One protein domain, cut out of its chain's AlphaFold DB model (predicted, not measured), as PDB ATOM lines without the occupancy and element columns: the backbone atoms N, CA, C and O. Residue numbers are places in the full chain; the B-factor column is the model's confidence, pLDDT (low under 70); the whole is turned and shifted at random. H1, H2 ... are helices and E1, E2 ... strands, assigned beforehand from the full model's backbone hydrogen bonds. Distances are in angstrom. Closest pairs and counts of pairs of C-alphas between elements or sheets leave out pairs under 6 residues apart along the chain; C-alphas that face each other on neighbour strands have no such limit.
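What this domain is: This is residues 6 to 55, 68 to 199 and 220 to 255 of the 255 residues of an uncharacterized protein of Candolleomyces aberdarensis (UniProt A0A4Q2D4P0). The chain is wound in stacked turns: nine parallel strands side by side make one long, twisted wall, E1 to E9, and helices and loops run back over one face of it, leaving the other face bare. H3, H4, H5 and H6 form a row, side by side, towards the E9 end; H1 and H2 lie at the E1 end, and the loops of residues 78 to 96 and 102 to 114 run between H2 and H3. The printed part has 218 residues with six named helices and nine named strands, in the order E1 H1 H2 E2 E3 E4 E5 H3 E6 H4 E7 H5 E8 H6 E9; the class is mixed, helices and strands. It is compact, with a radius of gyration of the C-alphas of 18.1 A, yet elongated, spanning 61 by 37 by 35 A.

How they stand to each other: Start at the sheet's edge strands, E1, residues 6 to 11, and E9, residues 251 to 254. Between them, in this order, stand the inner strands E2, residues 38 to 47, E3, 73 to 77, E4, 97 to 101, E5, 115 to 121, E6, 137 to 143, E7, 173 to 177, and E8, 226 to 230. Neighbours are parallel, from 31 degrees for E1 and E2 to 3 degrees for E7 and E8. Within hydrogen-bond range you find N 9 and O 43, 2.8 A, across E1 and E2, N 119 and O 98, 2.8 A, across E4 and E5, and N 176 and O 228, 2.8 A, across E7 and E8. From edge to edge the way across the sheet turns by 74 degrees, and E2 bends by 83 degrees at residue 42. H2, residues 27 to 37, H3, residues 125 to 134, and H6, residues 239 to 248, are on the same face, giving two layers, helices on one face of a sheet. H3 lies over E5 at a height over the sheet of 10.6 A and runs along the strands, at 1 degrees to E5 on the local plane; the closest C-alphas are those of Leu 120 and Leu 128, 7.8 A. H6 lies over E9, with Glu 246 and Phe 252 as closest C-alphas, 5.8 A. H2 runs slantwise to the strands, at 38 degrees to E2 on the local plane. H4, residues 150 to 157, is not on the sheet, but touches H3 at a shallow tilt of 5 degrees, the same way; the closest C-alphas are those of Gly 129 and Ile 152, 5.9 A. H5, residues 184 to 197, only grazes the sheet with residues 184 to 191; it touches H4, closest at C-alphas 157 and 190, 4.8 A. H5 and H6 only just touch, with 3 pairs of C-alphas within 8 A, closest at Ala 184 and Met 241, 7.3 A. H1, residues 16 to 19, is not on the sheet and is apart from H2. Four strand-helix-strand units, two parallel neighbour strands with helices between, have right-handed crossovers: E1, H1 H2, E2; E5, H3, E6; E6, H4, E7; and E8, H6, E9. Every O i to N i+4 pair is within hydrogen-bond range in H2, H3, H5 and H6; H4 has 1 of 4, with 3 of 5 O i to N i+3 pairs, and H1 is too short for an O i to N i+4 pair.

Where its parts are: Find C-alpha 6 at (550.482, 578.792, 493.495), where E1 begins. E2 is the longest strand by residues, 19.5 A from first to last C-alpha; E5 measures 16.2 A and E6 15.8 A. H5, the longest helix by residues, runs 20.3 A from C-alpha 184 at (552.330, 620.522, 500.535). E9 ends at C-alpha 254, (560.582, 613.415, 503.623).

The domain as a whole: Thr 21 and Gly 240 have the two C-alphas farthest apart, 62.0 A. Residues 56 to 67 and 200 to 219 are not printed; the gaps between C-alphas are 23.1 A and 9.2 A. The long links are E3 to E4, E4 to E5 and H4 to E7. Mean pLDDT of the printed part is 77.7, and 62 residues are under 70, among them 19 to 28, 81 to 95 and 158 to 167.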
ATOM      1  N   LEU A   6     549.523 578.300 494.475       85.06
ATOM      2  CA  LEU A   6     550.482 578.792 493.495       85.06
ATOM      3  C   LEU A   6     551.200 580.030 494.038       85.06
ATOM      4  O   LEU A   6     550.559 580.978 494.476       85.06
ATOM      5  N   ASP A   7     552.528 580.070 493.969       85.50
ATOM      6  CA  ASP A   7     553.276 581.238 494.456       85.50
ATOM      7  C   ASP A   7     552.999 582.483 493.602       85.50
ATOM      8  O   ASP A   7     552.781 583.579 494.122       85.50
ATOM      9  N   SER A   8     552.992 582.325 492.274       89.62
ATOM     10  CA  SER A   8     552.714 583.431 491.359       89.62
ATOM     11  C   SER A   8     552.130 582.988 490.021       89.62
ATOM     12  O   SER A   8     552.490 581.939 489.486       89.62
ATOM     13  N   LEU A   9     551.271 583.836 489.460       88.06
ATOM     14  CA  LEU A   9     550.698 583.729 488.125       88.06
ATOM     15  C   LEU A   9     550.921 585.042 487.376       88.06
ATOM     16  O   LEU A   9     550.619 586.121 487.883       88.06
ATOM     17  N   THR A  10     551.436 584.962 486.153       89.50
ATOM     18  CA  THR A  10     551.531 586.113 485.249       89.50
ATOM     19  C   THR A  10     550.768 585.816 483.973       89.50
ATOM     20  O   THR A  10     551.029 584.815 483.310       89.50
ATOM     21  N   ILE A  11     549.850 586.708 483.623       86.00
ATOM     22  CA  ILE A  11     549.096 586.688 482.376       86.00
ATOM     23  C   ILE A  11     549.598 587.856 481.540       86.00
ATOM     24  O   ILE A  11     549.544 589.001 481.979       86.00
ATOM     25  N   LEU A  12     550.156 587.545 480.370       85.94
ATOM     26  CA  LEU A  12     550.931 588.505 479.578       85.94
ATOM     27  C   LEU A  12     550.095 589.361 478.630       85.94
ATOM     28  O   LEU A  12     550.542 590.439 478.253       85.94
ATOM     29  N   SER A  13     548.951 588.848 478.196       82.56
ATOM     30  CA  SER A  13     547.992 589.569 477.372       82.56
ATOM     31  C   SER A  13     546.668 588.830 477.429       82.56
ATOM     32  O   SER A  13     546.648 587.596 477.493       82.56
ATOM     33  N   LEU A  14     545.582 589.590 477.448       76.25
ATOM     34  CA  LEU A  14     544.237 589.046 477.387       76.25
ATOM     35  C   LEU A  14     543.341 590.097 476.739       76.25
ATOM     36  O   LEU A  14     543.264 591.233 477.211       76.25
ATOM     37  N   ARG A  15     542.724 589.737 475.621       75.75
ATOM     38  CA  ARG A  15     541.797 590.575 474.866       75.75
ATOM     39  C   ARG A  15     540.369 590.082 475.049       75.75
ATOM     40  O   ARG A  15     540.167 588.906 475.366       75.75
ATOM     41  N   PRO A  16     539.359 590.930 474.799       66.44
ATOM     42  CA  PRO A  16     537.965 590.514 474.898       66.44
ATOM     43  C   PRO A  16     537.653 589.267 474.048       66.44
ATOM     44  O   PRO A  16     536.901 588.398 474.483       66.44
ATOM     45  N   GLU A  17     538.258 589.161 472.863       69.81
ATOM     46  CA  GLU A  17     538.116 588.045 471.920       69.81
ATOM     47  C   GLU A  17     538.776 586.730 472.362       69.81
ATOM     48  O   GLU A  17     538.377 585.665 471.883       69.81
ATOM     49  N   ASP A  18     539.725 586.766 473.302       71.38
ATOM     50  CA  ASP A  18     540.385 585.555 473.812       71.38
ATOM     51  C   ASP A  18     539.428 584.692 474.659       71.38
ATOM     52  O   ASP A  18     539.666 583.500 474.854       71.38
ATOM     53  N   GLY A  19     538.306 585.269 475.111       61.91
ATOM     54  CA  GLY A  19     537.213 584.564 475.788       61.91
ATOM     55  C   GLY A  19     536.385 583.635 474.890       61.91
ATOM     56  O   GLY A  19     535.557 582.878 475.395       61.91
ATOM     57  N   GLY A  20     536.602 583.663 473.571       65.00
ATOM     58  CA  GLY A  20     535.835 582.887 472.598       65.00
ATOM     59  C   GLY A  20     534.614 583.627 472.040       65.00
ATOM     60  O   GLY A  20     534.487 584.848 472.131       65.00
ATOM     61  N   THR A  21     533.721 582.887 471.377       54.41
ATOM     62  CA  THR A  21     532.574 583.456 470.655       54.41
ATOM     63  C   THR A  21     531.354 583.630 471.564       54.41
ATOM     64  O   THR A  21     530.526 582.726 471.643       54.41
ATOM     65  N   ASP A  22     531.252 584.823 472.161       58.22
ATOM     66  CA  ASP A  22     530.099 585.424 472.867       58.22
ATOM     67  C   ASP A  22     529.705 584.815 474.239       58.22
ATOM     68  O   ASP A  22     529.238 583.672 474.279       58.22
ATOM     69  N   PRO A  23     529.759 585.569 475.369       58.22
ATOM     70  CA  PRO A  23     530.238 586.948 475.571       58.22
ATOM     71  C   PRO A  23     531.762 587.044 475.835       58.22
ATOM     72  O   PRO A  23     532.393 586.048 476.180       58.22
ATOM     73  N   PRO A  24     532.370 588.240 475.684       58.41
ATOM     74  CA  PRO A  24     533.782 588.465 475.998       58.41
ATOM     75  C   PRO A  24     534.065 588.297 477.489       58.41
ATOM     76  O   PRO A  24     533.220 588.588 478.333       58.41
ATOM     77  N   PHE A  25     535.283 587.867 477.782       61.47
ATOM     78  CA  PHE A  25     535.729 587.503 479.119       61.47
ATOM     79  C   PHE A  25     535.897 588.720 480.041       61.47
ATOM     80  O   PHE A  25     536.467 589.742 479.646       61.47
ATOM     81  N   THR A  26     535.397 588.612 481.272       66.44
ATOM     82  CA  THR A  26     535.440 589.674 482.290       66.44
ATOM     83  C   THR A  26     536.570 589.458 483.307       66.44
ATOM     84  O   THR A  26     537.160 588.380 483.391       66.44
ATOM     85  N   VAL A  27     536.859 590.473 484.142       66.94
ATOM     86  CA  VAL A  27     537.727 590.291 485.327       66.94
ATOM     87  C   VAL A  27     537.187 589.163 486.213       66.94
ATOM     88  O   VAL A  27     537.967 588.388 486.758       66.94
ATOM     89  N   PHE A  28     535.863 589.048 486.339       68.31
ATOM     90  CA  PHE A  28     535.231 588.009 487.143       68.31
ATOM     91  C   PHE A  28     535.590 586.613 486.663       68.31
ATOM     92  O   PHE A  28     536.132 585.823 487.429       68.31
ATOM     93  N   ASP A  29     535.326 586.352 485.381       70.25
ATOM     94  CA  ASP A  29     535.574 585.058 484.756       70.25
ATOM     95  C   ASP A  29     537.047 584.673 484.904       70.25
ATOM     96  O   ASP A  29     537.380 583.502 485.082       70.25
ATOM     97  N   LEU A  30     537.935 585.674 484.893       75.31
ATOM     98  CA  LEU A  30     539.349 585.475 485.150       75.31
ATOM     99  C   LEU A  30     539.627 584.963 486.548       75.31
ATOM    100  O   LEU A  30     540.245 583.910 486.699       75.31
ATOM    101  N   PHE A  31     539.195 585.705 487.560       74.94
ATOM    102  CA  PHE A  31     539.466 585.332 488.937       74.94
ATOM    103  C   PHE A  31     538.735 584.045 489.328       74.94
ATOM    104  O   PHE A  31     539.355 583.199 489.963       74.94
ATOM    105  N   ASP A  32     537.489 583.836 488.895       74.12
ATOM    106  CA  ASP A  32     536.748 582.591 489.135       74.12
ATOM    107  C   ASP A  32     537.488 581.378 488.557       74.12
ATOM    108  O   ASP A  32     537.768 580.406 489.262       74.12
ATOM    109  N   ARG A  33     537.929 581.456 487.293       76.69
ATOM    110  CA  ARG A  33     538.697 580.368 486.673       76.69
ATOM    111  C   ARG A  33     540.030 580.137 487.359       76.69
ATOM    112  O   ARG A  33     540.376 578.985 487.621       76.69
ATOM    113  N   ILE A  34     540.753 581.203 487.682       78.69
ATOM    114  CA  ILE A  34     542.007 581.124 488.427       78.69
ATOM    115  C   ILE A  34     541.787 580.416 489.772       78.69
ATOM    116  O   ILE A  34     542.509 579.469 490.073       78.69
ATOM    117  N   TYR A  35     540.775 580.815 490.548       75.00
ATOM    118  CA  TYR A  35     540.510 580.240 491.867       75.00
ATOM    119  C   TYR A  35     539.900 578.831 491.814       75.00
ATOM    120  O   TYR A  35     540.080 578.040 492.741       75.00
ATOM    121  N   SER A  36     539.231 578.475 490.712       77.00
ATOM    122  CA  SER A  36     538.792 577.099 490.455       77.00
ATOM    123  C   SER A  36     539.968 576.140 490.240       77.00
ATOM    124  O   SER A  36     539.871 574.958 490.572       77.00
ATOM    125  N   LEU A  37     541.084 576.651 489.704       80.12
ATOM    126  CA  LEU A  37     542.313 575.894 489.471       80.12
ATOM    127  C   LEU A  37     543.230 575.915 490.700       80.12
ATOM    128  O   LEU A  37     543.788 574.883 491.068       80.12
ATOM    129  N   PHE A  38     543.350 577.069 491.356       79.50
ATOM    130  CA  PHE A  38     544.255 577.297 492.478       79.50
ATOM    131  C   PHE A  38     543.484 577.831 493.684       79.50
ATOM    132  O   PHE A  38     542.912 578.915 493.638       79.50
ATOM    133  N   GLN A  39     543.501 577.112 494.809       72.19
ATOM    134  CA  GLN A  39     542.768 577.539 496.014       72.19
ATOM    135  C   GLN A  39     543.307 578.839 496.621       72.19
ATOM    136  O   GLN A  39     542.563 579.540 497.312       72.19
ATOM    137  N   SER A  40     544.587 579.131 496.396       73.25
ATOM    138  CA  SER A  40     545.241 580.379 496.773       73.25
ATOM    139  C   SER A  40     546.390 580.681 495.817       73.25
ATOM    140  O   SER A  40     547.076 579.771 495.340       73.25
ATOM    141  N   ILE A  41     546.604 581.968 495.550       78.44
ATOM    142  CA  ILE A  41     547.731 582.447 494.750       78.44
ATOM    143  C   ILE A  41     548.438 583.549 495.520       78.44
ATOM    144  O   ILE A  41     547.788 584.484 495.959       78.44
ATOM    145  N   GLY A  42     549.757 583.482 495.684       78.19
ATOM    146  CA  GLY A  42     550.497 584.564 496.339       78.19
ATOM    147  C   GLY A  42     550.406 585.863 495.533       78.19
ATOM    148  O   GLY A  42     549.919 586.887 496.017       78.19
ATOM    149  N   TYR A  43     550.824 585.812 494.266       85.44
ATOM    150  CA  TYR A  43     550.906 586.986 493.397       85.44
ATOM    151  C   TYR A  43     550.274 586.783 492.019       85.44
ATOM    152  O   TYR A  43     550.646 585.865 491.294       85.44
ATOM    153  N   ILE A  44     549.388 587.689 491.608       85.94
ATOM    154  CA  ILE A  44     548.836 587.733 490.249       85.94
ATOM    155  C   ILE A  44     549.312 589.008 489.554       85.94
ATOM    156  O   ILE A  44     549.087 590.112 490.048       85.94
ATOM    157  N   THR A  45     549.938 588.862 488.385       87.00
ATOM    158  CA  THR A  45     550.241 589.978 487.477       87.00
ATOM    159  C   THR A  45     549.442 589.840 486.194       87.00
ATOM    160  O   THR A  45     549.558 588.844 485.484       87.00
ATOM    161  N   LEU A  46     548.662 590.865 485.890       85.06
ATOM    162  CA  LEU A  46     547.871 591.004 484.682       85.06
ATOM    163  C   LEU A  46     548.526 592.084 483.830       85.06
ATOM    164  O   LEU A  46     548.546 593.246 484.229       85.06
ATOM    165  N   MET A  47     549.105 591.697 482.700       86.25
ATOM    166  CA  MET A  47     549.784 592.604 481.782       86.25
ATOM    167  C   MET A  47     548.983 592.755 480.498       86.25
ATOM    168  O   MET A  47     548.498 591.759 479.971       86.25
ATOM    169  N   ASP A  48     548.890 593.987 479.994       80.69
ATOM    170  CA  ASP A  48     548.318 594.289 478.676       80.69
ATOM    171  C   ASP A  48     546.958 593.607 478.456       80.69
ATOM    172  O   ASP A  48     546.718 592.877 477.487       80.69
ATOM    173  N   ILE A  49     546.088 593.803 479.442       73.25
ATOM    174  CA  ILE A  49     544.738 593.268 479.447       73.25
ATOM    175  C   ILE A  49     543.774 594.356 478.968       73.25
ATOM    176  O   ILE A  49     543.781 595.472 479.493       73.25
ATOM    177  N   ASP A  50     542.961 594.014 477.971       70.38
ATOM    178  CA  ASP A  50     541.845 594.822 477.483       70.38
ATOM    179  C   ASP A  50     540.547 594.084 477.812       70.38
ATOM    180  O   ASP A  50     540.359 592.934 477.415       70.38
ATOM    181  N   LEU A  51     539.674 594.710 478.599       62.78
ATOM    182  CA  LEU A  51     538.434 594.087 479.062       62.78
ATOM    183  C   LEU A  51     537.253 594.932 478.636       62.78
ATOM    184  O   LEU A  51     537.228 596.150 478.839       62.78
ATOM    185  N   LYS A  52     536.236 594.263 478.088       58.09
ATOM    186  CA  LYS A  52     534.986 594.930 477.744       58.09
ATOM    187  C   LYS A  52     534.340 595.478 479.023       58.09
ATOM    188  O   LYS A  52     534.366 594.798 480.049       58.09
ATOM    189  N   PRO A  53     533.704 596.659 478.969       53.12
ATOM    190  CA  PRO A  53     532.816 597.070 480.037       53.12
ATOM    191  C   PRO A  53     531.716 596.026 480.246       53.12
ATOM    192  O   PRO A  53     531.044 595.620 479.288       53.12
ATOM    193  N   THR A  54     531.532 595.586 481.490       49.38
ATOM    194  CA  THR A  54     530.317 594.869 481.873       49.38
ATOM    195  C   THR A  54     529.138 595.786 481.536       49.38
ATOM    196  O   THR A  54     529.205 597.003 481.652       49.38
ATOM    197  N   SER A  55     528.100 595.259 480.893       45.28
ATOM    198  CA  SER A  55     526.942 596.080 480.540       45.28
ATOM    199  C   SER A  55     526.142 596.359 481.804       45.28
ATOM    200  O   SER A  55     525.709 595.369 482.370       45.28
ATOM    201  N   ASP A  68     536.119 584.956 497.654       54.47
ATOM    202  CA  ASP A  68     536.908 585.686 498.631       54.47
ATOM    203  C   ASP A  68     538.319 585.870 498.073       54.47
ATOM    204  O   ASP A  68     538.915 584.937 497.521       54.47
ATOM    205  N   TRP A  69     538.842 587.088 498.162       58.44
ATOM    206  CA  TRP A  69     540.176 587.376 497.665       58.44
ATOM    207  C   TRP A  69     541.165 586.623 498.545       58.44
ATOM    208  O   TRP A  69     541.497 587.058 499.638       58.44
ATOM    209  N   ARG A  70     541.646 585.483 498.054       62.88
ATOM    210  CA  ARG A  70     542.675 584.664 498.715       62.88
ATOM    211  C   ARG A  70     544.079 584.971 498.211       62.88
ATOM    212  O   ARG A  70     545.010 584.215 498.472       62.88
ATOM    213  N   THR A  71     544.206 586.048 497.438       63.66
ATOM    214  CA  THR A  71     545.469 586.484 496.855       63.66
ATOM    215  C   THR A  71     546.131 587.534 497.733       63.66
ATOM    216  O   THR A  71     545.461 588.463 498.191       63.66
ATOM    217  N   GLU A  72     547.442 587.410 497.954       73.19
ATOM    218  CA  GLU A  72     548.205 588.402 498.722       73.19
ATOM    219  C   GLU A  72     548.465 589.665 497.894       73.19
ATOM    220  O   GLU A  72     548.449 590.771 498.425       73.19
ATOM    221  N   ARG A  73     548.680 589.551 496.579       83.12
ATOM    222  CA  ARG A  73     548.891 590.724 495.722       83.12
ATOM    223  C   ARG A  73     548.337 590.566 494.308       83.12
ATOM    224  O   ARG A  73     548.622 589.585 493.627       83.12
ATOM    225  N   VAL A  74     547.647 591.600 493.825       85.12
ATOM    226  CA  VAL A  74     547.169 591.721 492.440       85.12
ATOM    227  C   VAL A  74     547.784 592.958 491.785       85.12
ATOM    228  O   VAL A  74     547.678 594.063 492.313       85.12
ATOM    229  N   HIS A  75     548.417 592.787 490.626       89.00
ATOM    230  CA  HIS A  75     549.064 593.855 489.869       89.00
ATOM    231  C   HIS A  75     548.514 593.937 488.444       89.00
ATOM    232  O   HIS A  75     548.734 593.039 487.639       89.00
ATOM    233  N   PHE A  76     547.844 595.040 488.131       87.69
ATOM    234  CA  PHE A  76     547.434 595.413 486.781       87.69
ATOM    235  C   PHE A  76     548.515 596.293 486.153       87.69
ATOM    236  O   PHE A  76     548.851 597.338 486.711       87.69
ATOM    237  N   LYS A  77     549.047 595.882 485.002       89.69
ATOM    238  CA  LYS A  77     550.146 596.558 484.315       89.69
ATOM    239  C   LYS A  77     549.824 596.805 482.847       89.69
ATOM    240  O   LYS A  77     549.616 595.860 482.094       89.69
ATOM    241  N   ALA A  78     549.875 598.063 482.420       86.50
ATOM    242  CA  ALA A  78     549.567 598.469 481.050       86.50
ATOM    243  C   ALA A  78     548.174 598.006 480.582       86.50
ATOM    244  O   ALA A  78     547.970 597.706 479.409       86.50
ATOM    245  N   CYS A  79     547.216 597.904 481.505       78.62
ATOM    246  CA  CYS A  79     545.874 597.429 481.195       78.62
ATOM    247  C   CYS A  79     544.970 598.589 480.771       78.62
ATOM    248  O   CYS A  79     544.987 599.660 481.385       78.62
ATOM    249  N   THR A  80     544.120 598.346 479.776       73.44
ATOM    250  CA  THR A  80     542.947 599.187 479.526       73.44
ATOM    251  C   THR A  80     541.782 598.525 480.240       73.44
ATOM    252  O   THR A  80     541.220 597.537 479.773       73.44
ATOM    253  N   VAL A  81     541.479 599.005 481.443       61.97
ATOM    254  CA  VAL A  81     540.489 598.347 482.294       61.97
ATOM    255  C   VAL A  81     539.164 599.071 482.133       61.97
ATOM    256  O   VAL A  81     538.977 600.172 482.654       61.97
ATOM    257  N   GLY A  82     538.261 598.458 481.364       51.59
ATOM    258  CA  GLY A  82     536.906 598.959 481.160       51.59
ATOM    259  C   GLY A  82     536.074 598.920 482.439       51.59
ATOM    260  O   GLY A  82     535.346 599.872 482.700       51.59
ATOM    261  N   VAL A  83     536.209 597.859 483.247       48.91
ATOM    262  CA  VAL A  83     535.538 597.706 484.545       48.91
ATOM    263  C   VAL A  83     536.336 596.762 485.455       48.91
ATOM    264  O   VAL A  83     536.764 595.692 485.029       48.91
ATOM    265  N   ILE A  84     536.512 597.151 486.720       52.72
ATOM    266  CA  ILE A  84     536.818 596.230 487.822       52.72
ATOM    267  C   ILE A  84     535.530 596.159 488.623       52.72
ATOM    268  O   ILE A  84     535.198 597.114 489.328       52.72
ATOM    269  N   ASP A  85     534.770 595.085 488.429       46.97
ATOM    270  CA  ASP A  85     533.600 594.826 489.261       46.97
ATOM    271  C   ASP A  85     534.089 594.600 490.695       46.97
ATOM    272  O   ASP A  85     535.150 594.016 490.928       46.97
ATOM    273  N   SER A  86     533.368 595.165 491.660       41.75
ATOM    274  CA  SER A  86     533.715 595.089 493.075       41.75
ATOM    275  C   SER A  86     533.642 593.646 493.550       41.75
ATOM    276  O   SER A  86     532.590 593.024 493.416       41.75
ATOM    277  N   TYR A  87     534.696 593.152 494.197       47.09
ATOM    278  CA  TYR A  87     534.663 591.870 494.894       47.09
ATOM    279  C   TYR A  87     534.897 592.065 496.388       47.09
ATOM    280  O   TYR A  87     535.799 592.790 496.805       47.09
ATOM    281  N   SER A  88     534.087 591.334 497.153       43.69
ATOM    282  CA  SER A  88     534.122 591.127 498.601       43.69
ATOM    283  C   SER A  88     533.592 592.265 499.492       43.69
ATOM    284  O   SER A  88     534.143 593.361 499.576       43.69
ATOM    285  N   LEU A  89     532.524 591.941 500.238       42.22
ATOM    286  CA  LEU A  89     532.071 592.654 501.443       42.22
ATOM    287  C   LEU A  89     532.958 592.339 502.665       42.22
ATOM    288  O   LEU A  89     532.772 592.934 503.731       42.22
ATOM    289  N   TYR A  90     533.902 591.398 502.545       46.59
ATOM    290  CA  TYR A  90     534.749 590.967 503.650       46.59
ATOM    291  C   TYR A  90     535.935 591.908 503.857       46.59
ATOM    292  O   TYR A  90     536.458 592.547 502.944       46.59
ATOM    293  N   SER A  91     536.339 592.033 505.121       51.09
ATOM    294  CA  SER A  91     537.490 592.846 505.494       51.09
ATOM    295  C   SER A  91     538.758 592.189 504.947       51.09
ATOM    296  O   SER A  91     539.000 591.032 505.282       51.09
ATOM    297  N   PRO A  92     539.589 592.902 504.173       56.81
ATOM    298  CA  PRO A  92     540.787 592.310 503.605       56.81
ATOM    299  C   PRO A  92     541.777 591.873 504.690       56.81
ATOM    300  O   PRO A  92     541.893 592.519 505.742       56.81
ATOM    301  N   GLU A  93     542.530 590.810 504.414       61.75
ATOM    302  CA  GLU A  93     543.613 590.343 505.278       61.75
ATOM    303  C   GLU A  93     544.793 591.326 505.260       61.75
ATOM    304  O   GLU A  93     545.066 591.977 504.257       61.75
ATOM    305  N   ALA A  94     545.540 591.437 506.364       59.91
ATOM    306  CA  ALA A  94     546.537 592.497 506.578       59.91
ATOM    307  C   ALA A  94     547.686 592.568 505.541       59.91
ATOM    308  O   ALA A  94     548.395 593.578 505.503       59.91
ATOM    309  N   GLY A  95     547.882 591.522 504.733       67.81
ATOM    310  CA  GLY A  95     548.937 591.420 503.720       67.81
ATOM    311  C   GLY A  95     548.523 591.805 502.301       67.81
ATOM    312  O   GLY A  95     549.394 591.887 501.442       67.81
ATOM    313  N   GLN A  96     547.234 592.057 502.050       79.44
ATOM    314  CA  GLN A  96     546.747 592.232 500.686       79.44
ATOM    315  C   GLN A  96     547.211 593.545 500.040       79.44
ATOM    316  O   GLN A  96     547.255 594.606 500.678       79.44
ATOM    317  N   GLU A  97     547.553 593.479 498.755       84.88
ATOM    318  CA  GLU A  97     547.968 594.626 497.955       84.88
ATOM    319  C   GLU A  97     547.322 594.620 496.565       84.88
ATOM    320  O   GLU A  97     547.307 593.613 495.859       84.88
ATOM    321  N   LEU A  98     546.833 595.787 496.156       87.31
ATOM    322  CA  LEU A  98     546.352 596.054 494.809       87.31
ATOM    323  C   LEU A  98     547.252 597.102 494.153       87.31
ATOM    324  O   LEU A  98     547.490 598.162 494.729       87.31
ATOM    325  N   MET A  99     547.742 596.825 492.948       91.31
ATOM    326  CA  MET A  99     548.625 597.723 492.210       91.31
ATOM    327  C   MET A  99     548.106 597.990 490.798       91.31
ATOM    328  O   MET A  99     547.726 597.060 490.091       91.31
ATOM    329  N   PHE A 100     548.160 599.255 490.384       91.50
ATOM    330  CA  PHE A 100     547.910 599.706 489.016       91.50
ATOM    331  C   PHE A 100     549.146 600.428 488.487       91.50
ATOM    332  O   PHE A 100     549.517 601.469 489.022       91.50
ATOM    333  N   GLU A 101     549.767 599.894 487.440       93.75
ATOM    334  CA  GLU A 101     550.923 600.464 486.742       93.75
ATOM    335  C   GLU A 101     550.550 600.714 485.278       93.75
ATOM    336  O   GLU A 101     550.037 599.816 484.614       93.75
ATOM    337  N   ASP A 102     550.782 601.921 484.761       91.06
ATOM    338  CA  ASP A 102     550.578 602.261 483.340       91.06
ATOM    339  C   ASP A 102     549.156 601.965 482.803       91.06
ATOM    340  O   ASP A 102     548.960 601.753 481.608       91.06
ATOM    341  N   CYS A 103     548.150 601.911 483.677       87.69
ATOM    342  CA  CYS A 103     546.782 601.562 483.297       87.69
ATOM    343  C   CYS A 103     545.990 602.775 482.790       87.69
ATOM    344  O   CYS A 103     546.187 603.905 483.246       87.69
ATOM    345  N   ASN A 104     545.031 602.513 481.904       85.12
ATOM    346  CA  ASN A 104     544.047 603.489 481.448       85.12
ATOM    347  C   ASN A 104     542.635 603.014 481.810       85.12
ATOM    348  O   ASN A 104     542.164 601.999 481.298       85.12
ATOM    349  N   LEU A 105     541.975 603.729 482.719       77.38
ATOM    350  CA  LEU A 105     540.626 603.429 483.182       77.38
ATOM    351  C   LEU A 105     539.653 604.433 482.569       77.38
ATOM    352  O   LEU A 105     539.769 605.635 482.795       77.38
ATOM    353  N   HIS A 106     538.672 603.927 481.826       69.50
ATOM    354  CA  HIS A 106     537.594 604.730 481.227       69.50
ATOM    355  C   HIS A 106     536.347 604.806 482.116       69.50
ATOM    356  O   HIS A 106     535.434 605.596 481.882       69.50
ATOM    357  N   GLY A 107     536.309 603.968 483.146       62.28
ATOM    358  CA  GLY A 107     535.238 603.867 484.114       62.28
ATOM    359  C   GLY A 107     535.545 602.749 485.100       62.28
ATOM    360  O   GLY A 107     536.364 601.871 484.852       62.28
ATOM    361  N   LEU A 108     534.881 602.798 486.242       60.03
ATOM    362  CA  LEU A 108     534.655 601.625 487.076       60.03
ATOM    363  C   LEU A 108     533.148 601.605 487.283       60.03
ATOM    364  O   LEU A 108     532.609 602.628 487.703       60.03
ATOM    365  N   GLU A 109     532.434 600.540 486.933       51.62
ATOM    366  CA  GLU A 109     530.988 600.498 487.204       51.62
ATOM    367  C   GLU A 109     530.724 600.374 488.714       51.62
ATOM    368  O   GLU A 109     529.829 601.040 489.237       51.62
ATOM    369  N   PHE A 110     531.613 599.686 489.437       56.78
ATOM    370  CA  PHE A 110     531.543 599.475 490.883       56.78
ATOM    371  C   PHE A 110     532.728 600.100 491.634       56.78
ATOM    372  O   PHE A 110     533.562 600.804 491.059       56.78
ATOM    373  N   CYS A 111     532.769 599.889 492.950       60.22
ATOM    374  CA  CYS A 111     533.915 600.242 493.780       60.22
ATOM    375  C   CYS A 111     535.048 599.219 493.607       60.22
ATOM    376  O   CYS A 111     534.817 598.040 493.373       60.22
ATOM    377  N   LEU A 112     536.292 599.651 493.775       71.44
ATOM    378  CA  LEU A 112     537.404 598.734 493.961       71.44
ATOM    379  C   LEU A 112     537.221 597.958 495.272       71.44
ATOM    380  O   LEU A 112     536.655 598.498 496.229       71.44
ATOM    381  N   PRO A 113     537.726 596.717 495.336       67.94
ATOM    382  CA  PRO A 113     537.731 595.938 496.564       67.94
ATOM    383  C   PRO A 113     538.405 596.730 497.679       67.94
ATOM    384  O   PRO A 113     539.404 597.434 497.462       67.94
ATOM    385  N   LYS A 114     537.867 596.595 498.890       73.00
ATOM    386  CA  LYS A 114     538.534 597.133 500.070       73.00
ATOM    387  C   LYS A 114     539.901 596.470 500.171       73.00
ATOM    388  O   LYS A 114     539.993 595.248 500.201       73.00
ATOM    389  N   THR A 115     540.961 597.266 500.235       76.19
ATOM    390  CA  THR A 115     542.331 596.740 500.238       76.19
ATOM    391  C   THR A 115     543.169 597.368 501.353       76.19
ATOM    392  O   THR A 115     543.042 598.560 501.645       76.19
ATOM    393  N   PRO A 116     544.053 596.624 502.032       84.12
ATOM    394  CA  PRO A 116     544.965 597.202 503.007       84.12
ATOM    395  C   PRO A 116     545.948 598.156 502.335       84.12
ATOM    396  O   PRO A 116     546.267 599.201 502.906       84.12
ATOM    397  N   SER A 117     546.409 597.816 501.130       88.19
ATOM    398  CA  SER A 117     547.428 598.573 500.408       88.19
ATOM    399  C   SER A 117     547.043 598.747 498.943       88.19
ATOM    400  O   SER A 117     546.825 597.773 498.229       88.19
ATOM    401  N   LEU A 118     546.993 599.998 498.492       91.31
ATOM    402  CA  LEU A 118     546.755 600.371 497.102       91.31
ATOM    403  C   LEU A 118     547.951 601.156 496.561       91.31
ATOM    404  O   LEU A 118     548.287 602.211 497.100       91.31
ATOM    405  N   THR A 119     548.556 600.678 495.479       95.12
ATOM    406  CA  THR A 119     549.682 601.333 494.803       95.12
ATOM    407  C   THR A 119     549.260 601.787 493.407       95.12
ATOM    408  O   THR A 119     548.791 600.994 492.596       95.12
ATOM    409  N   LEU A 120     549.429 603.076 493.116       95.38
ATOM    410  CA  LEU A 120     549.056 603.721 491.858       95.38
ATOM    411  C   LEU A 120     550.308 604.289 491.209       95.38
ATOM    412  O   LEU A 120     550.941 605.182 491.774       95.38
ATOM    413  N   LYS A 121     550.666 603.766 490.039       96.06
ATOM    414  CA  LYS A 121     551.928 604.057 489.375       96.06
ATOM    415  C   LYS A 121     551.732 604.514 487.934       96.06
ATOM    416  O   LYS A 121     551.116 603.814 487.137       96.06
ATOM    417  N   ASN A 122     552.280 605.686 487.615       94.94
ATOM    418  CA  ASN A 122     552.271 606.278 486.272       94.94
ATOM    419  C   ASN A 122     550.894 606.268 485.571       94.94
ATOM    420  O   ASN A 122     550.767 605.952 484.391       94.94
ATOM    421  N   LEU A 123     549.840 606.608 486.317       91.75
ATOM    422  CA  LEU A 123     548.477 606.689 485.792       91.75
ATOM    423  C   LEU A 123     548.157 608.101 485.283       91.75
ATOM    424  O   LEU A 123     548.650 609.100 485.820       91.75
ATOM    425  N   ASN A 124     547.272 608.187 484.287       90.94
ATOM    426  CA  ASN A 124     546.738 609.466 483.811       90.94
ATOM    427  C   ASN A 124     545.739 610.089 484.811       90.94
ATOM    428  O   ASN A 124     545.254 609.438 485.741       90.94
ATOM    429  N   ALA A 125     545.424 611.373 484.628       88.06
ATOM    430  CA  ALA A 125     544.561 612.139 485.529       88.06
ATOM    431  C   ALA A 125     543.151 611.548 485.696       88.06
ATOM    432  O   ALA A 125     542.595 611.596 486.795       88.06
ATOM    433  N   GLU A 126     542.573 611.029 484.613       86.69
ATOM    434  CA  GLU A 126     541.229 610.448 484.601       86.69
ATOM    435  C   GLU A 126     541.186 609.174 485.448       86.69
ATOM    436  O   GLU A 126     540.406 609.081 486.394       86.69
ATOM    437  N   SER A 127     542.126 608.265 485.196       87.25
ATOM    438  CA  SER A 127     542.304 607.008 485.924       87.25
ATOM    439  C   SER A 127     542.538 607.237 487.415       87.25
ATOM    440  O   SER A 127     541.918 606.591 488.258       87.25
ATOM    441  N   LEU A 128     543.392 608.208 487.762       89.19
ATOM    442  CA  LEU A 128     543.625 608.607 489.151       89.19
ATOM    443  C   LEU A 128     542.345 609.117 489.818       89.19
ATOM    444  O   LEU A 128     542.069 608.758 490.961       89.19
ATOM    445  N   GLY A 129     541.572 609.954 489.120       85.75
ATOM    446  CA  GLY A 129     540.300 610.471 489.616       85.75
ATOM    447  C   GLY A 129     539.303 609.354 489.906       85.75
ATOM    448  O   GLY A 129     538.757 609.300 491.007       85.75
ATOM    449  N   ILE A 130     539.138 608.436 488.953       80.81
ATOM    450  CA  ILE A 130     538.253 607.273 489.064       80.81
ATOM    451  C   ILE A 130     538.648 606.402 490.260       80.81
ATOM    452  O   ILE A 130     537.811 606.105 491.108       80.81
ATOM    453  N   ILE A 131     539.925 606.027 490.370       84.00
ATOM    454  CA  ILE A 131     540.393 605.139 491.439       84.00
ATOM    455  C   ILE A 131     540.256 605.798 492.810       84.00
ATOM    456  O   ILE A 131     539.763 605.162 493.739       84.00
ATOM    457  N   ILE A 132     540.663 607.063 492.957       85.50
ATOM    458  CA  ILE A 132     540.560 607.784 494.235       85.50
ATOM    459  C   ILE A 132     539.107 607.865 494.706       85.50
ATOM    460  O   ILE A 132     538.861 607.738 495.907       85.50
ATOM    461  N   GLN A 133     538.171 608.046 493.772       77.88
ATOM    462  CA  GLN A 133     536.743 608.080 494.069       77.88
ATOM    463  C   GLN A 133     536.154 606.697 494.356       77.88
ATOM    464  O   GLN A 133     535.139 606.563 495.012       77.88
ATOM    465  N   LYS A 134     536.744 605.617 493.859       76.88
ATOM    466  CA  LYS A 134     536.074 604.309 493.910       76.88
ATOM    467  C   LYS A 134     536.788 603.277 494.756       76.88
ATOM    468  O   LYS A 134     536.311 602.159 494.836       76.88
ATOM    469  N   SER A 135     537.895 603.619 495.407       79.38
ATOM    470  CA  SER A 135     538.590 602.717 496.334       79.38
ATOM    471  C   SER A 135     538.302 603.029 497.794       79.38
ATOM    472  O   SER A 135     537.990 604.158 498.151       79.38
ATOM    473  N   ASP A 136     538.490 602.015 498.635       78.75
ATOM    474  CA  ASP A 136     538.583 602.152 500.085       78.75
ATOM    475  C   ASP A 136     539.835 601.410 500.560       78.75
ATOM    476  O   ASP A 136     539.831 600.189 500.744       78.75
ATOM    477  N   ALA A 137     540.938 602.149 500.698       82.69
ATOM    478  CA  ALA A 137     542.223 601.582 501.086       82.69
ATOM    479  C   ALA A 137     542.709 602.093 502.445       82.69
ATOM    480  O   ALA A 137     542.522 603.260 502.792       82.69
ATOM    481  N   ILE A 138     543.397 601.243 503.217       86.25
ATOM    482  CA  ILE A 138     544.030 601.669 504.482       86.25
ATOM    483  C   ILE A 138     545.301 602.480 504.198       86.25
ATOM    484  O   ILE A 138     545.592 603.469 504.883       86.25
ATOM    485  N   LYS A 139     546.064 602.064 503.187       90.31
ATOM    486  CA  LYS A 139     547.300 602.705 502.742       90.31
ATOM    487  C   LYS A 139     547.214 602.961 501.244       90.31
ATOM    488  O   LYS A 139     546.880 602.050 500.494       90.31
ATOM    489  N   ILE A 140     547.557 604.173 500.820       94.00
ATOM    490  CA  ILE A 140     547.669 604.516 499.399       94.00
ATOM    491  C   ILE A 140     549.085 604.997 499.109       94.00
ATOM    492  O   ILE A 140     549.596 605.883 499.798       94.00
ATOM    493  N   ALA A 141     549.701 604.443 498.071       95.44
ATOM    494  CA  ALA A 141     550.959 604.900 497.507       95.44
ATOM    495  C   ALA A 141     550.736 605.428 496.085       95.44
ATOM    496  O   ALA A 141     550.175 604.737 495.243       95.44
ATOM    497  N   PHE A 142     551.201 606.646 495.819       95.75
ATOM    498  CA  PHE A 142     551.312 607.202 494.473       95.75
ATOM    499  C   PHE A 142     552.782 607.206 494.064       95.75
ATOM    500  O   PHE A 142     553.606 607.789 494.773       95.75
ATOM    501  N   GLU A 143     553.109 606.588 492.937       95.25
ATOM    502  CA  GLU A 143     554.476 606.462 492.432       95.25
ATOM    503  C   GLU A 143     554.558 606.972 490.992       95.25
ATOM    504  O   GLU A 143     553.748 606.604 490.145       95.25
ATOM    505  N   ASP A 144     555.499 607.873 490.707       94.44
ATOM    506  CA  ASP A 144     555.751 608.384 489.353       94.44
ATOM    507  C   ASP A 144     554.477 608.870 488.635       94.44
ATOM    508  O   ASP A 144     554.270 608.597 487.460       94.44
ATOM    509  N   CYS A 145     553.580 609.560 489.347       93.44
ATOM    510  CA  CYS A 145     552.309 610.053 488.803       93.44
ATOM    511  C   CYS A 145     552.413 611.549 488.439       93.44
ATOM    512  O   CYS A 145     552.047 612.408 489.253       93.44
ATOM    513  N   PRO A 146     552.893 611.920 487.233       92.00
ATOM    514  CA  PRO A 146     553.056 613.320 486.837       92.00
ATOM    515  C   PRO A 146     551.719 614.050 486.681       92.00
ATOM    516  O   PRO A 146     551.659 615.271 486.829       92.00
ATOM    517  N   GLU A 147     550.641 613.321 486.391       92.31
ATOM    518  CA  GLU A 147     549.299 613.874 486.218       92.31
ATOM    519  C   GLU A 147     548.521 614.038 487.528       92.31
ATOM    520  O   GLU A 147     547.484 614.703 487.544       92.31
ATOM    521  N   LEU A 148     549.042 613.530 488.650       93.12
ATOM    522  CA  LEU A 148     548.436 613.729 489.962       93.12
ATOM    523  C   LEU A 148     548.576 615.196 490.390       93.12
ATOM    524  O   LEU A 148     549.663 615.676 490.717       93.12
ATOM    525  N   THR A 149     547.460 615.923 490.390       92.25
ATOM    526  CA  THR A 149     547.407 617.348 490.748       92.25
ATOM    527  C   THR A 149     546.736 617.578 492.097       92.25
ATOM    528  O   THR A 149     545.983 616.731 492.578       92.25
ATOM    529  N   ASP A 150     546.912 618.780 492.654       91.62
ATOM    530  CA  ASP A 150     546.163 619.253 493.826       91.62
ATOM    531  C   ASP A 150     544.649 619.027 493.699       91.62
ATOM    532  O   ASP A 150     544.010 618.611 494.657       91.62
ATOM    533  N   LYS A 151     544.060 619.257 492.517       89.62
ATOM    534  CA  LYS A 151     542.618 619.061 492.302       89.62
ATOM    535  C   LYS A 151     542.207 617.603 492.524       89.62
ATOM    536  O   LYS A 151     541.177 617.360 493.144       89.62
ATOM    537  N   ILE A 152     543.008 616.669 492.017       90.19
ATOM    538  CA  ILE A 152     542.728 615.232 492.058       90.19
ATOM    539  C   ILE A 152     542.961 614.696 493.472       90.19
ATOM    540  O   ILE A 152     542.064 614.107 494.062       90.19
ATOM    541  N   ILE A 153     544.126 614.970 494.067       90.31
ATOM    542  CA  ILE A 153     544.473 614.441 495.394       90.31
ATOM    543  C   ILE A 153     543.563 614.991 496.501       90.31
ATOM    544  O   ILE A 153     543.312 614.315 497.495       90.31
ATOM    545  N   LEU A 154     543.009 616.199 496.330       88.44
ATOM    546  CA  LEU A 154     542.032 616.762 497.263       88.44
ATOM    547  C   LEU A 154     540.720 615.972 497.322       88.44
ATOM    548  O   LEU A 154     539.988 616.144 498.296       88.44
ATOM    549  N   ALA A 155     540.435 615.089 496.360       84.19
ATOM    550  CA  ALA A 155     539.313 614.161 496.470       84.19
ATOM    551  C   ALA A 155     539.450 613.238 497.698       84.19
ATOM    552  O   ALA A 155     538.442 612.945 498.327       84.19
ATOM    553  N   LEU A 156     540.675 612.936 498.163       85.50
ATOM    554  CA  LEU A 156     540.913 612.217 499.429       85.50
ATOM    555  C   LEU A 156     540.394 612.959 500.677       85.50
ATOM    556  O   LEU A 156     540.280 612.369 501.754       85.50
ATOM    557  N   ALA A 157     540.134 614.266 500.563       78.56
ATOM    558  CA  ALA A 157     539.565 615.089 501.629       78.56
ATOM    559  C   ALA A 157     538.041 615.255 501.517       78.56
ATOM    560  O   ALA A 157     537.403 615.685 502.483       78.56
ATOM    561  N   ASN A 158     537.458 614.989 500.348       69.00
ATOM    562  CA  ASN A 158     536.045 615.238 500.104       69.00
ATOM    563  C   ASN A 158     535.212 614.075 500.661       69.00
ATOM    564  O   ASN A 158     535.492 612.913 500.399       69.00
ATOM    565  N   ALA A 159     534.171 614.401 501.430       55.56
ATOM    566  CA  ALA A 159     532.965 613.579 501.418       55.56
ATOM    567  C   ALA A 159     532.148 614.100 500.236       55.56
ATOM    568  O   ALA A 159     532.018 615.322 500.102       55.56
ATOM    569  N   HIS A 160     531.690 613.230 499.343       47.28
ATOM    570  CA  HIS A 160     530.834 613.672 498.250       47.28
ATOM    571  C   HIS A 160     529.562 614.290 498.872       47.28
ATOM    572  O   HIS A 160     529.000 613.698 499.786       47.28
ATOM    573  N   PRO A 161     529.107 615.486 498.454       39.00
ATOM    574  CA  PRO A 161     527.952 616.144 499.079       39.00
ATOM    575  C   PRO A 161     526.647 615.338 498.953       39.00
ATOM    576  O   PRO A 161     525.777 615.476 499.807       39.00
ATOM    577  N   ASP A 162     526.559 614.464 497.946       40.44
ATOM    578  CA  ASP A 162     525.401 613.603 497.677       40.44
ATOM    579  C   ASP A 162     525.652 612.121 498.009       40.44
ATOM    580  O   ASP A 162     524.769 611.288 497.813       40.44
ATOM    581  N   SER A 163     526.840 611.769 498.518       41.97
ATOM    582  CA  SER A 163     527.099 610.435 499.057       41.97
ATOM    583  C   SER A 163     527.347 610.557 500.557       41.97
ATOM    584  O   SER A 163     528.278 611.207 501.025       41.97
ATOM    585  N   TRP A 164     526.527 609.885 501.362       37.84
ATOM    586  CA  TRP A 164     526.751 609.737 502.807       37.84
ATOM    587  C   TRP A 164     528.024 608.917 503.141       37.84
ATOM    588  O   TRP A 164     528.218 608.448 504.262       37.84
ATOM    589  N   PHE A 165     528.923 608.737 502.171       39.06
ATOM    590  CA  PHE A 165     530.081 607.871 502.213       39.06
ATOM    591  C   PHE A 165     531.323 608.693 501.857       39.06
ATOM    592  O   PHE A 165     531.470 609.214 500.756       39.06
ATOM    593  N   LEU A 166     532.265 608.791 502.798       49.22
ATOM    594  CA  LEU A 166     533.665 608.897 502.399       49.22
ATOM    595  C   LEU A 166     533.959 607.677 501.525       49.22
ATOM    596  O   LEU A 166     533.731 606.567 501.986       49.22
ATOM    597  N   GLU A 167     534.442 607.868 500.305       64.69
ATOM    598  CA  GLU A 167     534.861 606.734 499.472       64.69
ATOM    599  C   GLU A 167     536.126 606.104 500.092       64.69
ATOM    600  O   GLU A 167     536.193 604.903 500.312       64.69
ATOM    601  N   GLN A 168     537.034 606.944 500.605       74.12
ATOM    602  CA  GLN A 168     538.232 606.538 501.354       74.12
ATOM    603  C   GLN A 168     538.004 606.538 502.868       74.12
ATOM    604  O   GLN A 168     538.591 607.352 503.604       74.12
ATOM    605  N   ARG A 169     537.121 605.665 503.362       72.38
ATOM    606  CA  ARG A 169     536.796 605.607 504.797       72.38
ATOM    607  C   ARG A 169     538.033 605.276 505.609       72.38
ATOM    608  O   ARG A 169     538.381 606.040 506.505       72.38
ATOM    609  N   HIS A 170     538.748 604.217 505.253       78.88
ATOM    610  CA  HIS A 170     539.751 603.611 506.129       78.88
ATOM    611  C   HIS A 170     541.172 604.160 505.963       78.88
ATOM    612  O   HIS A 170     542.079 603.700 506.662       78.88
ATOM    613  N   LEU A 171     541.370 605.160 505.100       86.62
ATOM    614  CA  LEU A 171     542.689 605.705 504.792       86.62
ATOM    615  C   LEU A 171     543.410 606.250 506.032       86.62
ATOM    616  O   LEU A 171     542.963 607.199 506.679       86.62
ATOM    617  N   ARG A 172     544.577 605.667 506.317       89.19
ATOM    618  CA  ARG A 172     545.453 605.999 507.452       89.19
ATOM    619  C   ARG A 172     546.876 606.357 507.038       89.19
ATOM    620  O   ARG A 172     547.545 607.059 507.793       89.19
ATOM    621  N   SER A 173     547.348 605.900 505.881       92.62
ATOM    622  CA  SER A 173     548.708 606.175 505.407       92.62
ATOM    623  C   SER A 173     548.701 606.613 503.951       92.62
ATOM    624  O   SER A 173     548.030 606.005 503.118       92.62
ATOM    625  N   LEU A 174     549.456 607.670 503.659       94.75
ATOM    626  CA  LEU A 174     549.649 608.186 502.314       94.75
ATOM    627  C   LEU A 174     551.145 608.236 501.998       94.75
ATOM    628  O   LEU A 174     551.918 608.879 502.706       94.75
ATOM    629  N   ARG A 175     551.553 607.598 500.905       95.19
ATOM    630  CA  ARG A 175     552.909 607.687 500.366       95.19
ATOM    631  C   ARG A 175     552.881 608.348 498.998       95.19
ATOM    632  O   ARG A 175     552.026 608.054 498.171       95.19
ATOM    633  N   MET A 176     553.842 609.227 498.758       94.00
ATOM    634  CA  MET A 176     554.037 609.890 497.478       94.00
ATOM    635  C   MET A 176     555.494 609.776 497.052       94.00
ATOM    636  O   MET A 176     556.405 610.154 497.793       94.00
ATOM    637  N   HIS A 177     555.705 609.273 495.847       94.12
ATOM    638  CA  HIS A 177     556.994 609.196 495.188       94.12
ATOM    639  C   HIS A 177     556.895 609.871 493.821       94.12
ATOM    640  O   HIS A 177     555.989 609.557 493.054       94.12
ATOM    641  N   ALA A 178     557.784 610.825 493.531       91.69
ATOM    642  CA  ALA A 178     557.881 611.455 492.210       91.69
ATOM    643  C   ALA A 178     556.543 612.009 491.660       91.69
ATOM    644  O   ALA A 178     556.207 611.858 490.489       91.69
ATOM    645  N   CYS A 179     555.775 612.697 492.516       92.12
ATOM    646  CA  CYS A 179     554.494 613.337 492.178       92.12
ATOM    647  C   CYS A 179     554.637 614.879 492.119       92.12
ATOM    648  O   CYS A 179     554.292 615.575 493.080       92.12
ATOM    649  N   PRO A 180     555.173 615.463 491.028       90.25
ATOM    650  CA  PRO A 180     555.657 616.853 490.988       90.25
ATOM    651  C   PRO A 180     554.591 617.947 491.109       90.25
ATOM    652  O   PRO A 180     554.921 619.105 491.388       90.25
ATOM    653  N   ARG A 181     553.325 617.623 490.831       91.38
ATOM    654  CA  ARG A 181     552.223 618.595 490.737       91.38
ATOM    655  C   ARG A 181     551.343 618.632 491.986       91.38
ATOM    656  O   ARG A 181     550.367 619.382 492.000       91.38
ATOM    657  N   VAL A 182     551.712 617.882 493.026       90.69
ATOM    658  CA  VAL A 182     551.060 617.923 494.337       90.69
ATOM    659  C   VAL A 182     551.815 618.859 495.272       90.69
ATOM    660  O   VAL A 182     553.023 618.746 495.473       90.69
ATOM    661  N   SER A 183     551.095 619.810 495.852       91.62
ATOM    662  CA  SER A 183     551.628 620.784 496.789       91.62
ATOM    663  C   SER A 183     551.477 620.321 498.237       91.62
ATOM    664  O   SER A 183     550.473 619.729 498.638       91.62
ATOM    665  N   ALA A 184     552.433 620.711 499.086       91.00
ATOM    666  CA  ALA A 184     552.330 620.522 500.535       91.00
ATOM    667  C   ALA A 184     551.058 621.167 501.127       91.00
ATOM    668  O   ALA A 184     550.530 620.701 502.135       91.00
ATOM    669  N   LYS A 185     550.523 622.220 500.489       92.19
ATOM    670  CA  LYS A 185     549.274 622.874 500.905       92.19
ATOM    671  C   LYS A 185     548.059 621.965 500.694       92.19
ATOM    672  O   LYS A 185     547.195 621.921 501.571       92.19
ATOM    673  N   ALA A 186     547.987 621.250 499.570       91.62
ATOM    674  CA  ALA A 186     546.924 620.279 499.323       91.62
ATOM    675  C   ALA A 186     546.991 619.121 500.330       91.62
ATOM    676  O   ALA A 186     545.980 618.793 500.949       91.62
ATOM    677  N   LEU A 187     548.192 618.598 500.592       93.12
ATOM    678  CA  LEU A 187     548.412 617.547 501.593       93.12
ATOM    679  C   LEU A 187     548.012 617.989 503.000       93.12
ATOM    680  O   LEU A 187     547.257 617.296 503.679       93.12
ATOM    681  N   LYS A 188     548.415 619.194 503.413       93.31
ATOM    682  CA  LYS A 188     547.984 619.788 504.683       93.31
ATOM    683  C   LYS A 188     546.463 619.888 504.781       93.31
ATOM    684  O   LYS A 188     545.910 619.644 505.854       93.31
ATOM    685  N   LYS A 189     545.770 620.235 503.688       91.50
ATOM    686  CA  LYS A 189     544.300 620.288 503.658       91.50
ATOM    687  C   LYS A 189     543.686 618.901 503.869       91.50
ATOM    688  O   LYS A 189     542.772 618.797 504.679       91.50
ATOM    689  N   ILE A 190     544.210 617.859 503.220       89.50
ATOM    690  CA  ILE A 190     543.757 616.470 503.414       89.50
ATOM    691  C   ILE A 190     543.923 616.054 504.877       89.50
ATOM    692  O   ILE A 190     542.941 615.672 505.514       89.50
ATOM    693  N   VAL A 191     545.126 616.223 505.439       90.94
ATOM    694  CA  VAL A 191     545.407 615.909 506.850       90.94
ATOM    695  C   VAL A 191     544.465 616.680 507.772       90.94
ATOM    696  O   VAL A 191     543.799 616.084 508.609       90.94
ATOM    697  N   SER A 192     544.332 617.995 507.582       89.50
ATOM    698  CA  SER A 192     543.490 618.845 508.434       89.50
ATOM    699  C   SER A 192     542.020 618.426 508.415       89.50
ATOM    700  O   SER A 192     541.372 618.437 509.457       89.50
ATOM    701  N   VAL A 193     541.473 618.086 507.243       84.56
ATOM    702  CA  VAL A 193     540.073 617.657 507.125       84.56
ATOM    703  C   VAL A 193     539.862 616.330 507.848       84.56
ATOM    704  O   VAL A 193     538.913 616.219 508.619       84.56
ATOM    705  N   ARG A 194     540.766 615.361 507.667       81.56
ATOM    706  CA  ARG A 194     540.666 614.059 508.338       81.56
ATOM    707  C   ARG A 194     540.901 614.150 509.850       81.56
ATOM    708  O   ARG A 194     540.232 613.455 510.599       81.56
ATOM    709  N   GLN A 195     541.775 615.047 510.316       81.50
ATOM    710  CA  GLN A 195     541.990 615.284 511.750       81.50
ATOM    711  C   GLN A 195     540.801 615.986 512.425       81.50
ATOM    712  O   GLN A 195     540.440 615.641 513.545       81.50
ATOM    713  N   LYS A 196     540.162 616.962 511.761       74.75
ATOM    714  CA  LYS A 196     539.024 617.712 512.333       74.75
ATOM    715  C   LYS A 196     537.766 616.870 512.519       74.75
ATOM    716  O   LYS A 196     537.010 617.134 513.447       74.75
ATOM    717  N   ARG A 197     537.543 615.879 511.656       64.62
ATOM    718  CA  ARG A 197     536.372 614.994 511.738       64.62
ATOM    719  C   ARG A 197     536.336 614.177 513.034       64.62
ATOM    720  O   ARG A 197     535.272 613.973 513.579       64.62
ATOM    721  N   ARG A 198     537.491 613.920 513.661       51.53
ATOM    722  CA  ARG A 198     537.597 613.342 515.017       51.53
ATOM    723  C   ARG A 198     536.837 614.116 516.115       51.53
ATOM    724  O   ARG A 198     536.601 613.563 517.183       51.53
ATOM    725  N   ILE A 199     536.544 615.405 515.915       46.09
ATOM    726  CA  ILE A 199     536.114 616.322 516.987       46.09
ATOM    727  C   ILE A 199     534.576 616.440 517.090       46.09
ATOM    728  O   ILE A 199     534.085 616.932 518.099       46.09
ATOM    729  N   ASP A 220     532.829 609.244 510.759       55.62
ATOM    730  CA  ASP A 220     534.184 609.792 510.835       55.62
ATOM    731  C   ASP A 220     535.238 608.749 510.450       55.62
ATOM    732  O   ASP A 220     535.646 607.898 511.237       55.62
ATOM    733  N   GLY A 221     535.720 608.824 509.205       60.44
ATOM    734  CA  GLY A 221     536.878 608.033 508.785       60.44
ATOM    735  C   GLY A 221     538.097 608.338 509.673       60.44
ATOM    736  O   GLY A 221     538.299 609.502 510.036       60.44
ATOM    737  N   PRO A 222     538.934 607.340 510.027       70.88
ATOM    738  CA  PRO A 222     540.091 607.528 510.893       70.88
ATOM    739  C   PRO A 222     541.010 608.672 510.440       70.88
ATOM    740  O   PRO A 222     541.151 608.926 509.231       70.88
ATOM    741  N   PRO A 223     541.696 609.323 511.400       83.38
ATOM    742  CA  PRO A 223     542.693 610.327 511.081       83.38
ATOM    743  C   PRO A 223     543.810 609.712 510.236       83.38
ATOM    744  O   PRO A 223     544.178 608.543 510.402       83.38
ATOM    745  N   LEU A 224     544.378 610.530 509.350       88.62
ATOM    746  CA  LEU A 224     545.609 610.152 508.672       88.62
ATOM    747  C   LEU A 224     546.734 610.116 509.713       88.62
ATOM    748  O   LEU A 224     546.938 611.090 510.434       88.62
ATOM    749  N   LYS A 225     547.436 608.988 509.800       92.56
ATOM    750  CA  LYS A 225     548.513 608.745 510.765       92.56
ATOM    751  C   LYS A 225     549.891 608.960 510.157       92.56
ATOM    752  O   LYS A 225     550.764 609.485 510.836       92.56
ATOM    753  N   SER A 226     550.079 608.558 508.901       95.12
ATOM    754  CA  SER A 226     551.391 608.535 508.248       95.12
ATOM    755  C   SER A 226     551.363 609.248 506.896       95.12
ATOM    756  O   SER A 226     550.437 609.048 506.101       95.12
ATOM    757  N   LEU A 227     552.376 610.079 506.643       95.94
ATOM    758  CA  LEU A 227     552.634 610.725 505.356       95.94
ATOM    759  C   LEU A 227     554.115 610.587 504.991       95.94
ATOM    760  O   LEU A 227     554.986 611.138 505.665       95.94
ATOM    761  N   ILE A 228     554.392 609.900 503.885       94.69
ATOM    762  CA  ILE A 228     555.750 609.702 503.369       94.69
ATOM    763  C   ILE A 228     555.872 610.404 502.022       94.69
ATOM    764  O   ILE A 228     555.170 610.064 501.073       94.69
ATOM    765  N   LEU A 229     556.789 611.360 501.922       92.88
ATOM    766  CA  LEU A 229     557.098 612.099 500.704       92.88
ATOM    767  C   LEU A 229     558.497 611.724 500.231       92.88
ATOM    768  O   LEU A 229     559.443 611.722 501.013       92.88
ATOM    769  N   SER A 230     558.640 611.403 498.953       90.12
ATOM    770  CA  SER A 230     559.931 611.054 498.365       90.12
ATOM    771  C   SER A 230     560.014 611.440 496.895       90.12
ATOM    772  O   SER A 230     558.990 611.596 496.227       90.12
ATOM    773  N   GLY A 231     561.230 611.613 496.375       78.06
ATOM    774  CA  GLY A 231     561.433 611.894 494.946       78.06
ATOM    775  C   GLY A 231     560.777 613.202 494.485       78.06
ATOM    776  O   GLY A 231     560.372 613.328 493.334       78.06
ATOM    777  N   LEU A 232     560.608 614.176 495.386       66.38
ATOM    778  CA  LEU A 232     560.012 615.468 495.055       66.38
ATOM    779  C   LEU A 232     560.902 616.190 494.031       66.38
ATOM    780  O   LEU A 232     562.070 616.460 494.309       66.38
ATOM    781  N   ASN A 233     560.340 616.560 492.873       56.69
ATOM    782  CA  ASN A 233     561.033 617.324 491.825       56.69
ATOM    783  C   ASN A 233     561.312 618.774 492.278       56.69
ATOM    784  O   ASN A 233     560.655 619.726 491.859       56.69
ATOM    785  N   GLY A 234     562.278 618.939 493.183       53.97
ATOM    786  CA  GLY A 234     562.897 620.214 493.555       53.97
ATOM    787  C   GLY A 234     562.143 621.085 494.567       53.97
ATOM    788  O   GLY A 234     562.695 622.086 495.019       53.97
ATOM    789  N   LYS A 235     560.917 620.733 494.972       65.56
ATOM    790  CA  LYS A 235     560.144 621.499 495.968       65.56
ATOM    791  C   LYS A 235     560.156 620.795 497.320       65.56
ATOM    792  O   LYS A 235     559.240 620.042 497.630       65.56
ATOM    793  N   ARG A 236     561.194 621.062 498.118       75.31
ATOM    794  CA  ARG A 236     561.212 620.664 499.534       75.31
ATOM    795  C   ARG A 236     560.042 621.299 500.276       75.31
ATOM    796  O   ARG A 236     559.668 622.446 499.999       75.31
ATOM    797  N   VAL A 237     559.492 620.572 501.239       84.75
ATOM    798  CA  VAL A 237     558.510 621.127 502.169       84.75
ATOM    799  C   VAL A 237     559.196 622.223 502.990       84.75
ATOM    800  O   VAL A 237     560.319 622.055 503.465       84.75
ATOM    801  N   SER A 238     558.556 623.389 503.134       88.56
ATOM    802  CA  SER A 238     559.124 624.463 503.956       88.56
ATOM    803  C   SER A 238     559.213 624.027 505.421       88.56
ATOM    804  O   SER A 238     558.349 623.290 505.892       88.56
ATOM    805  N   ASN A 239     560.199 624.528 506.173       89.69
ATOM    806  CA  ASN A 239     560.384 624.153 507.585       89.69
ATOM    807  C   ASN A 239     559.108 624.336 508.425       89.69
ATOM    808  O   ASN A 239     558.775 623.480 509.235       89.69
ATOM    809  N   GLY A 240     558.354 625.418 508.188       90.38
ATOM    810  CA  GLY A 240     557.083 625.654 508.879       90.38
ATOM    811  C   GLY A 240     555.979 624.657 508.503       90.38
ATOM    812  O   GLY A 240     555.144 624.328 509.339       90.38
ATOM    813  N   MET A 241     555.962 624.151 507.265       91.56
ATOM    814  CA  MET A 241     555.031 623.085 506.870       91.56
ATOM    815  C   MET A 241     555.471 621.724 507.405       91.56
ATOM    816  O   MET A 241     554.618 620.958 507.835       91.56
ATOM    817  N   ARG A 242     556.778 621.444 507.418       92.19
ATOM    818  CA  ARG A 242     557.344 620.223 507.997       92.19
ATOM    819  C   ARG A 242     556.995 620.101 509.478       92.19
ATOM    820  O   ARG A 242     556.359 619.124 509.846       92.19
ATOM    821  N   SER A 243     557.308 621.125 510.275       93.56
ATOM    822  CA  SER A 243     556.962 621.159 511.705       93.56
ATOM    823  C   SER A 243     555.460 620.970 511.917       93.56
ATOM    824  O   SER A 243     555.054 620.192 512.770       93.56
ATOM    825  N   TRP A 244     554.618 621.578 511.073       95.69
ATOM    826  CA  TRP A 244     553.176 621.345 511.152       95.69
ATOM    827  C   TRP A 244     552.790 619.876 510.908       95.69
ATOM    828  O   TRP A 244     551.906 619.374 511.594       95.69
ATOM    829  N   PHE A 245     553.402 619.183 509.940       94.62
ATOM    830  CA  PHE A 245     553.116 617.763 509.704       94.62
ATOM    831  C   PHE A 245     553.599 616.882 510.855       94.62
ATOM    832  O   PHE A 245     552.844 616.015 511.280       94.62
ATOM    833  N   GLU A 246     554.799 617.135 511.376       94.25
ATOM    834  CA  GLU A 246     555.360 616.432 512.540       94.25
ATOM    835  C   GLU A 246     554.464 616.585 513.783       94.25
ATOM    836  O   GLU A 246     554.272 615.624 514.518       94.25
ATOM    837  N   ASP A 247     553.832 617.749 513.967       93.81
ATOM    838  CA  ASP A 247     552.902 617.994 515.077       93.81
ATOM    839  C   ASP A 247     551.514 617.336 514.887       93.81
ATOM    840  O   ASP A 247     550.748 617.216 515.844       93.81
ATOM    841  N   ASN A 248     551.133 616.967 513.654       92.94
ATOM    842  CA  ASN A 248     549.767 616.527 513.310       92.94
ATOM    843  C   ASN A 248     549.678 615.075 512.804       92.94
ATOM    844  O   ASN A 248     548.573 614.600 512.522       92.94
ATOM    845  N   LEU A 249     550.805 614.382 512.658       93.69
ATOM    846  CA  LEU A 249     550.895 613.002 512.180       93.69
ATOM    847  C   LEU A 249     551.725 612.167 513.157       93.69
ATOM    848  O   LEU A 249     552.638 612.671 513.798       93.69
ATOM    849  N   GLU A 250     551.420 610.873 513.247       94.19
ATOM    850  CA  GLU A 250     552.242 609.919 514.007       94.19
ATOM    851  C   GLU A 250     553.578 609.669 513.293       94.19
ATOM    852  O   GLU A 250     554.602 609.456 513.935       94.19
ATOM    853  N   GLU A 251     553.568 609.717 511.960       94.94
ATOM    854  CA  GLU A 251     554.753 609.543 511.130       94.94
ATOM    855  C   GLU A 251     554.744 610.544 509.969       94.94
ATOM    856  O   GLU A 251     553.837 610.563 509.134       94.94
ATOM    857  N   PHE A 252     555.796 611.354 509.888       94.88
ATOM    858  CA  PHE A 252     556.084 612.184 508.728       94.88
ATOM    859  C   PHE A 252     557.521 611.935 508.275       94.88
ATOM    860  O   PHE A 252     558.460 612.106 509.050       94.88
ATOM    861  N   LEU A 253     557.698 611.536 507.014       91.44
ATOM    862  CA  LEU A 253     559.014 611.312 506.416       91.44
ATOM    863  C   LEU A 253     559.120 612.057 505.088       91.44
ATOM    864  O   LEU A 253     558.253 611.930 504.228       91.44
ATOM    865  N   GLU A 254     560.220 612.780 504.894       88.31
ATOM    866  CA  GLU A 254     560.582 613.415 503.623       88.31
ATOM    867  C   GLU A 254     561.967 612.897 503.204       88.31
ATOM    868  O   GLU A 254     562.944 613.120 503.924       88.31
ATOM    869  N   ARG A 255     562.035 612.159 502.088       80.75
ATOM    870  CA  ARG A 255     563.244 611.493 501.569       80.75
ATOM    871  C   ARG A 255     563.692 612.055 500.222       80.75
ATOM    872  O   ARG A 255     562.842 612.201 499.314       80.75
TER     873      ARG A 255